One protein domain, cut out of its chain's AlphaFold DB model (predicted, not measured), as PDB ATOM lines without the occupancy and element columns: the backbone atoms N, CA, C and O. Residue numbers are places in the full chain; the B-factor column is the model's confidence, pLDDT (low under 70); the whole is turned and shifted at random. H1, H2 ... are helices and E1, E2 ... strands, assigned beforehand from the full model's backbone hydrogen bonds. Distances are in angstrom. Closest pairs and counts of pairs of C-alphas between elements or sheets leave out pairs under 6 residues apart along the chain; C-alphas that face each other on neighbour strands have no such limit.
ATOM      1  N   PRO A  21      24.687 139.940 353.454       93.00
ATOM      2  CA  PRO A  21      24.052 139.125 354.481       93.00
ATOM      3  C   PRO A  21      23.546 137.793 353.887       93.00
ATOM      4  O   PRO A  21      23.294 137.732 352.678       93.00
ATOM      5  N   PRO A  22      23.371 136.734 354.700       96.31
ATOM      6  CA  PRO A  22      23.604 136.674 356.144       96.31
ATOM      7  C   PRO A  22      25.095 136.711 356.517       96.31
ATOM      8  O   PRO A  22      25.925 135.984 355.970       96.31
ATOM      9  N   TYR A  23      25.447 137.574 357.467       96.06
ATOM     10  CA  TYR A  23      26.821 137.750 357.919       96.06
ATOM     11  C   TYR A  23      27.260 136.621 358.856       96.06
ATOM     12  O   TYR A  23      26.519 136.174 359.723       96.06
ATOM     13  N   LYS A  24      28.529 136.210 358.747       95.56
ATOM     14  CA  LYS A  24      29.169 135.233 359.656       95.56
ATOM     15  C   LYS A  24      29.686 135.863 360.964       95.56
ATOM     16  O   LYS A  24      30.573 135.308 361.619       95.56
ATOM     17  N   HIS A  25      29.194 137.053 361.292       94.81
ATOM     18  CA  HIS A  25      29.532 137.842 362.472       94.81
ATOM     19  C   HIS A  25      28.290 138.600 362.945       94.81
ATOM     20  O   HIS A  25      27.343 138.776 362.177       94.81
ATOM     21  N   VAL A  26      28.319 139.063 364.194       96.56
ATOM     22  CA  VAL A  26      27.266 139.919 364.743       96.56
ATOM     23  C   VAL A  26      27.501 141.369 364.316       96.56
ATOM     24  O   VAL A  26      28.585 141.915 364.548       96.56
ATOM     25  N   VAL A  27      26.500 141.990 363.692       96.25
ATOM     26  CA  VAL A  27      26.537 143.413 363.322       96.25
ATOM     27  C   VAL A  27      26.679 144.284 364.570       96.25
ATOM     28  O   VAL A  27      26.203 143.939 365.653       96.25
ATOM     29  N   GLN A  28      27.369 145.411 364.431       94.50
ATOM     30  CA  GLN A  28      27.692 146.280 365.561       94.50
ATOM     31  C   GLN A  28      26.588 147.306 365.827       94.50
ATOM     32  O   GLN A  28      25.783 147.639 364.954       94.50
ATOM     33  N   ILE A  29      26.567 147.833 367.052       94.88
ATOM     34  CA  ILE A  29      25.666 148.925 367.434       94.88
ATOM     35  C   ILE A  29      25.887 150.105 366.479       94.88
ATOM     36  O   ILE A  29      27.020 150.512 366.237       94.88
ATOM     37  N   GLY A  30      24.793 150.647 365.947       94.56
ATOM     38  CA  GLY A  30      24.820 151.712 364.943       94.56
ATOM     39  C   GLY A  30      24.485 151.228 363.534       94.56
ATOM     40  O   GLY A  30      24.100 152.054 362.710       94.56
ATOM     41  N   ASP A  31      24.532 149.916 363.268       95.25
ATOM     42  CA  ASP A  31      23.992 149.369 362.022       95.25
ATOM     43  C   ASP A  31      22.470 149.625 361.957       95.25
ATOM     44  O   ASP A  31      21.742 149.241 362.887       95.25
ATOM     45  N   PRO A  32      21.955 150.280 360.896       95.12
ATOM     46  CA  PRO A  32      20.536 150.600 360.770       95.12
ATOM     47  C   PRO A  32      19.634 149.363 360.789       95.12
ATOM     48  O   PRO A  32      18.483 149.475 361.210       95.12
ATOM     49  N   ILE A  33      20.134 148.178 360.414       95.50
ATOM     50  CA  ILE A  33      19.349 146.935 360.452       95.50
ATOM     51  C   ILE A  33      18.830 146.617 361.862       95.50
ATOM     52  O   ILE A  33      17.761 146.034 362.012       95.50
ATOM     53  N   LEU A  34      19.546 147.059 362.905       96.75
ATOM     54  CA  LEU A  34      19.158 146.883 364.306       96.75
ATOM     55  C   LEU A  34      18.087 147.883 364.775       96.75
ATOM     56  O   LEU A  34      17.616 147.790 365.908       96.75
ATOM     57  N   ARG A  35      17.730 148.874 363.948       96.12
ATOM     58  CA  ARG A  35      16.754 149.933 364.269       96.12
ATOM     59  C   ARG A  35      15.479 149.852 363.436       96.12
ATOM     60  O   ARG A  35      14.498 150.514 363.769       96.12
ATOM     61  N   VAL A  36      15.480 149.051 362.375       92.31
ATOM     62  CA  VAL A  36      14.323 148.864 361.500       92.31
ATOM     63  C   VAL A  36      13.430 147.740 362.026       92.31
ATOM     64  O   VAL A  36      13.900 146.726 362.541       92.31
ATOM     65  N   LYS A  37      12.111 147.914 361.884       95.81
ATOM     66  CA  LYS A  37      11.137 146.855 362.164       95.81
ATOM     67  C   LYS A  37      11.249 145.762 361.105       95.81
ATOM     68  O   LYS A  37      11.066 146.033 359.921       95.81
ATOM     69  N   THR A  38      11.473 144.534 361.551       95.75
ATOM     70  CA  THR A  38      11.714 143.399 360.662       95.75
ATOM     71  C   THR A  38      10.488 142.930 359.890       95.75
ATOM     72  O   THR A  38       9.357 142.953 360.393       95.75
ATOM     73  N   LYS A  39      10.717 142.433 358.670       95.88
ATOM     74  CA  LYS A  39       9.664 141.864 357.815       95.88
ATOM     75  C   LYS A  39       9.189 140.491 358.282       95.88
ATOM     76  O   LYS A  39       9.917 139.713 358.894       95.88
ATOM     77  N   ALA A  40       7.929 140.180 357.983       95.19
ATOM     78  CA  ALA A  40       7.395 138.828 358.111       95.19
ATOM     79  C   ALA A  40       8.189 137.838 357.254       95.19
ATOM     80  O   ALA A  40       8.596 138.185 356.150       95.19
ATOM     81  N   VAL A  41       8.342 136.608 357.741       93.88
ATOM     82  CA  VAL A  41       8.737 135.498 356.873       93.88
ATOM     83  C   VAL A  41       7.516 135.091 356.063       93.88
ATOM     84  O   VAL A  41       6.438 134.904 356.632       93.88
ATOM     85  N   ASN A  42       7.673 134.977 354.749       92.69
ATOM     86  CA  ASN A  42       6.654 134.383 353.902       92.69
ATOM     87  C   ASN A  42       6.660 132.857 354.123       92.69
ATOM     88  O   ASN A  42       7.724 132.250 353.983       92.69
ATOM     89  N   PRO A  43       5.524 132.218 354.461       90.44
ATOM     90  CA  PRO A  43       5.476 130.777 354.708       90.44
ATOM     91  C   PRO A  43       6.038 129.924 353.566       90.44
ATOM     92  O   PRO A  43       6.645 128.890 353.828       90.44
ATOM     93  N   THR A  44       5.900 130.370 352.313       90.81
ATOM     94  CA  THR A  44       6.432 129.639 351.150       90.81
ATOM     95  C   THR A  44       7.957 129.586 351.123       90.81
ATOM     96  O   THR A  44       8.529 128.675 350.532       90.81
ATOM     97  N   ASP A  45       8.625 130.543 351.769       91.19
ATOM     98  CA  ASP A  45      10.081 130.664 351.728       91.19
ATOM     99  C   ASP A  45      10.762 129.758 352.759       91.19
ATOM    100  O   ASP A  45      11.949 129.476 352.620       91.19
ATOM    101  N   ILE A  46      10.030 129.275 353.771       90.69
ATOM    102  CA  ILE A  46      10.575 128.488 354.891       90.69
ATOM    103  C   ILE A  46      11.231 127.195 354.397       90.69
ATOM    104  O   ILE A  46      12.288 126.802 354.892       90.69
ATOM    105  N   GLU A  47      10.643 126.574 353.374       90.88
ATOM    106  CA  GLU A  47      11.170 125.347 352.778       90.88
ATOM    107  C   GLU A  47      12.284 125.581 351.755       90.88
ATOM    108  O   GLU A  47      12.941 124.620 351.341       90.88
ATOM    109  N   SER A  48      12.534 126.835 351.370       95.19
ATOM    110  CA  SER A  48      13.553 127.161 350.376       95.19
ATOM    111  C   SER A  48      14.968 126.875 350.885       95.19
ATOM    112  O   SER A  48      15.296 127.082 352.058       95.19
ATOM    113  N   ASP A  49      15.852 126.481 349.968       95.62
ATOM    114  CA  ASP A  49      17.266 126.248 350.285       95.62
ATOM    115  C   ASP A  49      17.950 127.507 350.825       95.62
ATOM    116  O   ASP A  49      18.792 127.433 351.719       95.62
ATOM    117  N   ASN A  50      17.549 128.683 350.332       93.56
ATOM    118  CA  ASN A  50      18.065 129.964 350.805       93.56
ATOM    119  C   ASN A  50      17.720 130.200 352.280       93.56
ATOM    120  O   ASN A  50      18.570 130.655 353.047       93.56
ATOM    121  N   PHE A  51      16.496 129.867 352.694       94.88
ATOM    122  CA  PHE A  51      16.081 130.008 354.086       94.88
ATOM    123  C   PHE A  51      16.801 128.998 354.988       94.88
ATOM    124  O   PHE A  51      17.301 129.372 356.048       94.88
ATOM    125  N   LYS A  52      16.967 127.751 354.531       94.38
ATOM    126  CA  LYS A  52      17.748 126.718 355.235       94.38
ATOM    127  C   LYS A  52      19.213 127.136 355.427       94.38
ATOM    128  O   LYS A  52      19.738 127.045 356.536       94.38
ATOM    129  N   GLN A  53      19.858 127.688 354.397       95.12
ATOM    130  CA  GLN A  53      21.224 128.228 354.492       95.12
ATOM    131  C   GLN A  53      21.326 129.427 355.450       95.12
ATOM    132  O   GLN A  53      22.317 129.579 356.175       95.12
ATOM    133  N   PHE A  54      20.301 130.279 355.476       95.81
ATOM    134  CA  PHE A  54      20.194 131.367 356.441       95.81
ATOM    135  C   PHE A  54      20.119 130.839 357.883       95.81
ATOM    136  O   PHE A  54      20.887 131.306 358.728       95.81
ATOM    137  N   LEU A  55      19.269 129.842 358.159       95.44
ATOM    138  CA  LEU A  55      19.154 129.225 359.486       95.44
ATOM    139  C   LEU A  55      20.471 128.586 359.937       95.44
ATOM    140  O   LEU A  55      20.887 128.784 361.078       95.44
ATOM    141  N   GLU A  56      21.177 127.897 359.039       95.19
ATOM    142  CA  GLU A  56      22.501 127.348 359.345       95.19
ATOM    143  C   GLU A  56      23.519 128.453 359.646       95.19
ATOM    144  O   GLU A  56      24.324 128.329 360.568       95.19
ATOM    145  N   THR A  57      23.468 129.583 358.938       96.12
ATOM    146  CA  THR A  57      24.335 130.729 359.255       96.12
ATOM    147  C   THR A  57      24.020 131.294 360.639       96.12
ATOM    148  O   THR A  57      24.941 131.532 361.420       96.12
ATOM    149  N   LEU A  58      22.738 131.445 360.978       95.56
ATOM    150  CA  LEU A  58      22.295 131.906 362.294       95.56
ATOM    151  C   LEU A  58      22.775 130.963 363.407       95.56
ATOM    152  O   LEU A  58      23.354 131.422 364.389       95.56
ATOM    153  N   LYS A  59      22.616 129.648 363.221       93.69
ATOM    154  CA  LYS A  59      23.089 128.603 364.140       93.69
ATOM    155  C   LYS A  59      24.608 128.621 364.305       93.69
ATOM    156  O   LYS A  59      25.102 128.529 365.426       93.69
ATOM    157  N   ASN A  60      25.352 128.780 363.213       94.88
ATOM    158  CA  ASN A  60      26.812 128.844 363.241       94.88
ATOM    159  C   ASN A  60      27.316 130.083 363.989       94.88
ATOM    160  O   ASN A  60      28.248 129.984 364.782       94.88
ATOM    161  N   VAL A  61      26.700 131.249 363.768       95.88
ATOM    162  CA  VAL A  61      27.039 132.474 364.508       95.88
ATOM    163  C   VAL A  61      26.682 132.315 365.984       95.88
ATOM    164  O   VAL A  61      27.524 132.576 366.838       95.88
ATOM    165  N   TRP A  62      25.483 131.820 366.283       93.12
ATOM    166  CA  TRP A  62      25.041 131.538 367.645       93.12
ATOM    167  C   TRP A  62      26.027 130.621 368.391       93.12
ATOM    168  O   TRP A  62      26.516 130.986 369.457       93.12
ATOM    169  N   SER A  63      26.405 129.487 367.790       90.88
ATOM    170  CA  SER A  63      27.366 128.544 368.374       90.88
ATOM    171  C   SER A  63      28.770 129.134 368.511       90.88
ATOM    172  O   SER A  63      29.469 128.808 369.464       90.88
ATOM    173  N   ARG A  64      29.201 129.986 367.573       93.94
ATOM    174  CA  ARG A  64      30.528 130.617 367.602       93.94
ATOM    175  C   ARG A  64      30.676 131.599 368.761       93.94
ATOM    176  O   ARG A  64      31.755 131.690 369.336       93.94
ATOM    177  N   TYR A  65      29.629 132.371 369.040       92.81
ATOM    178  CA  TYR A  65      29.636 133.362 370.118       92.81
ATOM    179  C   TYR A  65      29.104 132.806 371.443       92.81
ATOM    180  O   TYR A  65      29.209 133.492 372.457       92.81
ATOM    181  N   ASP A  66      28.562 131.582 371.429       89.06
ATOM    182  CA  ASP A  66      28.006 130.873 372.582       89.06
ATOM    183  C   ASP A  66      27.091 131.806 373.399       89.06
ATOM    184  O   ASP A  66      27.374 132.189 374.532       89.06
ATOM    185  N   CYS A  67      26.035 132.314 372.761       89.50
ATOM    186  CA  CYS A  67      25.088 133.246 373.377       89.50
ATOM    187  C   CYS A  67      23.774 132.550 373.766       89.50
ATOM    188  O   CYS A  67      23.475 131.455 373.309       89.50
ATOM    189  N   ALA A  68      22.948 133.171 374.612       90.31
ATOM    190  CA  ALA A  68      21.646 132.592 374.982       90.31
ATOM    191  C   ALA A  68      20.634 132.608 373.817       90.31
ATOM    192  O   ALA A  68      19.702 131.813 373.779       90.31
ATOM    193  N   GLY A  69      20.822 133.504 372.850       93.25
ATOM    194  CA  GLY A  69      19.982 133.622 371.667       93.25
ATOM    195  C   GLY A  69      20.554 134.619 370.666       93.25
ATOM    196  O   GLY A  69      21.496 135.353 370.972       93.25
ATOM    197  N   LEU A  70      20.004 134.616 369.456       95.94
ATOM    198  CA  LEU A  70      20.442 135.459 368.345       95.94
ATOM    199  C   LEU A  70      19.276 135.719 367.384       95.94
ATOM    200  O   LEU A  70      18.490 134.823 367.099       95.94
ATOM    201  N   SER A  71      19.170 136.932 366.853       96.75
ATOM    202  CA  SER A  71      18.125 137.329 365.900       96.75
ATOM    203  C   SER A  71      18.667 137.528 364.482       96.75
ATOM    204  O   SER A  71      19.845 137.828 364.292       96.75
ATOM    205  N   ALA A  72      17.808 137.393 363.470       97.12
ATOM    206  CA  ALA A  72      18.195 137.582 362.069       97.12
ATOM    207  C   ALA A  72      18.817 138.969 361.773       97.12
ATOM    208  O   ALA A  72      19.838 139.015 361.079       97.12
ATOM    209  N   PRO A  73      18.323 140.091 362.344       97.50
ATOM    210  CA  PRO A  73      18.951 141.401 362.157       97.50
ATOM    211  C   PRO A  73      20.384 141.464 362.664       97.50
ATOM    212  O   PRO A  73      21.216 142.140 362.068       97.50
ATOM    213  N   GLN A  74      20.707 140.714 363.723       96.81
ATOM    214  CA  GLN A  74      22.062 140.674 364.268       96.81
ATOM    215  C   GLN A  74      23.071 140.042 363.302       96.81
ATOM    216  O   GLN A  74      24.265 140.246 363.476       96.81
ATOM    217  N   ILE A  75      22.610 139.345 362.259       96.81
ATOM    218  CA  ILE A  75      23.436 138.859 361.144       96.81
ATOM    219  C   ILE A  75      23.103 139.564 359.817       96.81
ATOM    220  O   ILE A  75      23.393 139.048 358.738       96.81
ATOM    221  N   GLY A  76      22.500 140.754 359.882       96.25
ATOM    222  CA  GLY A  76      22.215 141.606 358.727       96.25
ATOM    223  C   GLY A  76      20.984 141.215 357.907       96.25
ATOM    224  O   GLY A  76      20.849 141.679 356.777       96.25
ATOM    225  N   VAL A  77      20.100 140.358 358.429       96.69
ATOM    226  CA  VAL A  77      18.904 139.882 357.715       96.69
ATOM    227  C   VAL A  77      17.633 140.527 358.275       96.69
ATOM    228  O   VAL A  77      17.302 140.372 359.448       96.69
ATOM    229  N   ASP A  78      16.882 141.205 357.408       96.38
ATOM    230  CA  ASP A  78      15.601 141.865 357.708       96.38
ATOM    231  C   ASP A  78      14.427 140.863 357.740       96.38
ATOM    232  O   ASP A  78      13.522 140.916 356.907       96.38
ATOM    233  N   LEU A  79      14.454 139.902 358.667       96.44
ATOM    234  CA  LEU A  79      13.377 138.920 358.857       96.44
ATOM    235  C   LEU A  79      13.026 138.743 360.337       96.44
ATOM    236  O   LEU A  79      13.887 138.795 361.216       96.44
ATOM    237  N   ARG A  80      11.745 138.493 360.623       95.88
ATOM    238  CA  ARG A  80      11.218 138.153 361.957       95.88
ATOM    239  C   ARG A  80      11.552 136.708 362.326       95.88
ATOM    240  O   ARG A  80      10.669 135.864 362.423       95.88
ATOM    241  N   VAL A  81      12.838 136.438 362.519       95.88
ATOM    242  CA  VAL A  81      13.365 135.137 362.947       95.88
ATOM    243  C   VAL A  81      14.362 135.350 364.075       95.88
ATOM    244  O   VAL A  81      15.173 136.279 364.044       95.88
ATOM    245  N   PHE A  82      14.309 134.474 365.069       95.31
ATOM    246  CA  PHE A  82      15.268 134.426 366.158       95.31
ATOM    247  C   PHE A  82      15.510 132.977 366.577       95.31
ATOM    248  O   PHE A  82      14.680 132.102 366.344       95.31
ATOM    249  N   ALA A  83      16.663 132.742 367.185       93.50
ATOM    250  CA  ALA A  83      17.065 131.488 367.789       93.50
ATOM    251  C   ALA A  83      17.286 131.709 369.288       93.50
ATOM    252  O   ALA A  83      17.786 132.758 369.702       93.50
ATOM    253  N   MET A  84      16.933 130.712 370.092       92.31
ATOM    254  CA  MET A  84      17.189 130.684 371.530       92.31
ATOM    255  C   MET A  84      17.789 129.338 371.906       92.31
ATOM    256  O   MET A  84      17.453 128.315 371.308       92.31
ATOM    257  N   HIS A  85      18.666 129.353 372.900       90.19
ATOM    258  CA  HIS A  85      19.292 128.160 373.427       90.19
ATOM    259  C   HIS A  85      18.720 127.782 374.781       90.19
ATOM    260  O   HIS A  85      18.733 128.575 375.721       90.19
ATOM    261  N   PHE A  86      18.313 126.526 374.876       91.19
ATOM    262  CA  PHE A  86      17.898 125.888 376.110       91.19
ATOM    263  C   PHE A  86      18.866 124.732 376.389       91.19
ATOM    264  O   PHE A  86      18.620 123.619 375.922       91.19
ATOM    265  N   PRO A  87      20.013 124.994 377.047       91.00
ATOM    266  CA  PRO A  87      21.030 123.978 377.295       91.00
ATOM    267  C   PRO A  87      20.506 122.884 378.223       91.00
ATOM    268  O   PRO A  87      19.628 123.117 379.048       91.00
ATOM    269  N   ALA A  88      21.098 121.696 378.132       92.75
ATOM    270  CA  ALA A  88      20.998 120.712 379.202       92.75
ATOM    271  C   ALA A  88      21.768 121.207 380.437       92.75
ATOM    272  O   ALA A  88      22.676 122.028 380.305       92.75
ATOM    273  N   VAL A  89      21.438 120.679 381.621       92.81
ATOM    274  CA  VAL A  89      22.039 121.083 382.910       92.81
ATOM    275  C   VAL A  89      23.570 121.119 382.843       92.81
ATOM    276  O   VAL A  89      24.192 122.088 383.259       92.81
ATOM    277  N   ASN A  90      24.187 120.111 382.219       92.25
ATOM    278  CA  ASN A  90      25.643 120.005 382.081       92.25
ATOM    279  C   ASN A  90      26.289 121.055 381.156       92.25
ATOM    280  O   ASN A  90      27.510 121.192 381.150       92.25
ATOM    281  N   LYS A  91      25.496 121.756 380.344       89.44
ATOM    282  CA  LYS A  91      25.931 122.832 379.440       89.44
ATOM    283  C   LYS A  91      25.410 124.200 379.879       89.44
ATOM    284  O   LYS A  91      25.617 125.189 379.177       89.44
ATOM    285  N   PHE A  92      24.705 124.270 381.004       91.75
ATOM    286  CA  PHE A  92      24.193 125.522 381.521       91.75
ATOM    287  C   PHE A  92      25.333 126.378 382.073       91.75
ATOM    288  O   PHE A  92      26.186 125.916 382.826       91.75
ATOM    289  N   ARG A  93      25.338 127.658 381.698       86.62
ATOM    290  CA  ARG A  93      26.281 128.655 382.209       86.62
ATOM    291  C   ARG A  93      25.793 129.155 383.569       86.62
ATOM    292  O   ARG A  93      25.234 130.241 383.661       86.62
ATOM    293  N   GLY A  94      25.954 128.330 384.595       90.50
ATOM    294  CA  GLY A  94      25.531 128.621 385.961       90.50
ATOM    295  C   GLY A  94      25.605 127.382 386.844       90.50
ATOM    296  O   GLY A  94      26.194 126.370 386.465       90.50
ATOM    297  N   THR A  95      25.015 127.461 388.033       95.25
ATOM    298  CA  THR A  95      24.928 126.298 388.935       95.25
ATOM    299  C   THR A  95      23.710 125.434 388.607       95.25
ATOM    300  O   THR A  95      22.719 125.919 388.064       95.25
ATOM    301  N   GLU A  96      23.743 124.155 388.980       94.56
ATOM    302  CA  GLU A  96      22.578 123.268 388.854       94.56
ATOM    303  C   GLU A  96      21.385 123.768 389.684       94.56
ATOM    304  O   GLU A  96      20.250 123.758 389.213       94.56
ATOM    305  N   GLN A  97      21.639 124.314 390.878       95.44
ATOM    306  CA  GLN A  97      20.587 124.916 391.696       95.44
ATOM    307  C   GLN A  97      19.926 126.103 390.987       95.44
ATOM    308  O   GLN A  97      18.710 126.255 391.033       95.44
ATOM    309  N   GLU A  98      20.708 126.938 390.302       95.19
ATOM    310  CA  GLU A  98      20.179 128.045 389.504       95.19
ATOM    311  C   GLU A  98      19.352 127.545 388.313       95.19
ATOM    312  O   GLU A  98      18.304 128.120 388.026       95.19
ATOM    313  N   TYR A  99      19.779 126.466 387.653       95.94
ATOM    314  CA  TYR A  99      19.022 125.833 386.571       95.94
ATOM    315  C   TYR A  99      17.639 125.365 387.050       95.94
ATOM    316  O   TYR A  99      16.631 125.637 386.396       95.94
ATOM    317  N   ILE A 100      17.596 124.709 388.217       95.44
ATOM    318  CA  ILE A 100      16.360 124.239 388.857       95.44
ATOM    319  C   ILE A 100      15.487 125.425 389.277       95.44
ATOM    320  O   ILE A 100      14.302 125.448 388.963       95.44
ATOM    321  N   ASN A 101      16.069 126.443 389.922       97.00
ATOM    322  CA  ASN A 101      15.344 127.637 390.371       97.00
ATOM    323  C   ASN A 101      14.747 128.444 389.208       97.00
ATOM    324  O   ASN A 101      13.746 129.130 389.382       97.00
ATOM    325  N   LYS A 102      15.382 128.391 388.032       93.50
ATOM    326  CA  LYS A 102      14.891 128.999 386.788       93.50
ATOM    327  C   LYS A 102      13.900 128.109 386.034       93.50
ATOM    328  O   LYS A 102      13.472 128.499 384.951       93.50
ATOM    329  N   GLU A 103      13.590 126.927 386.570       95.44
ATOM    330  CA  GLU A 103      12.699 125.933 385.966       95.44
ATOM    331  C   GLU A 103      13.081 125.619 384.511       95.44
ATOM    332  O   GLU A 103      12.239 125.457 383.627       95.44
TER     333      GLU A 103
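AT A GLANCE: This is residues 21 to 103 of the 116 residues of the protein "Peptide deformylase" of Clastoptera arizonana (Arizona spittle bug) (UniProt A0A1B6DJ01). With little regular structure, the model has helix H1 packed on a two-stranded ladder, E1 and E2, with short H2 beside it; unnamed residues 21 to 48 loop widely round one end, and a long link leads to H3 at the other. The 83 printed residues run H1, E1, H2, E2, H3; the antiparallel sheet is E1 - E2. It is mostly helix, though under half the residues are in named elements, and loose: radius of gyration of the C-alphas 14.9 A, spans 41 by 32 by 21 A.

IN THESE COORDINATES: Find C-alpha 49 at (17.266, 126.248, 350.285); H1 runs 24.4 A to residue 65. Next come E1, residues 69 to 71, 7.1 A; H2, 72 to 75, 5.5 A; E2, 82 to 84, 6.8 A; and H3, 96 to 101, 8.6 A, ending at (15.344, 127.637, 390.371).

HOW THE PARTS SIT: Between E1 and E2, look for N 70 and O 83, 2.9 A apart, within hydrogen-bond range. The closest C-alphas of H1 and E1, Trp 62 and Leu 70, are 6.1 A apart. H1 and H2 are close but not clearly touching, with C-alphas 58 and 72 closest at 7.0 A. H3 is apart from H1, E1 and H2. In H1 and H3 every O i to N i+4 pair is within hydrogen-bond range; H2 is too short for one.

THE WHOLE: C-alphas 44 and 97, the farthest apart, are 43.2 A apart. The printed part has no cut, E2 to H3 is a long link, and no printed residue is under 70 in pLDDT.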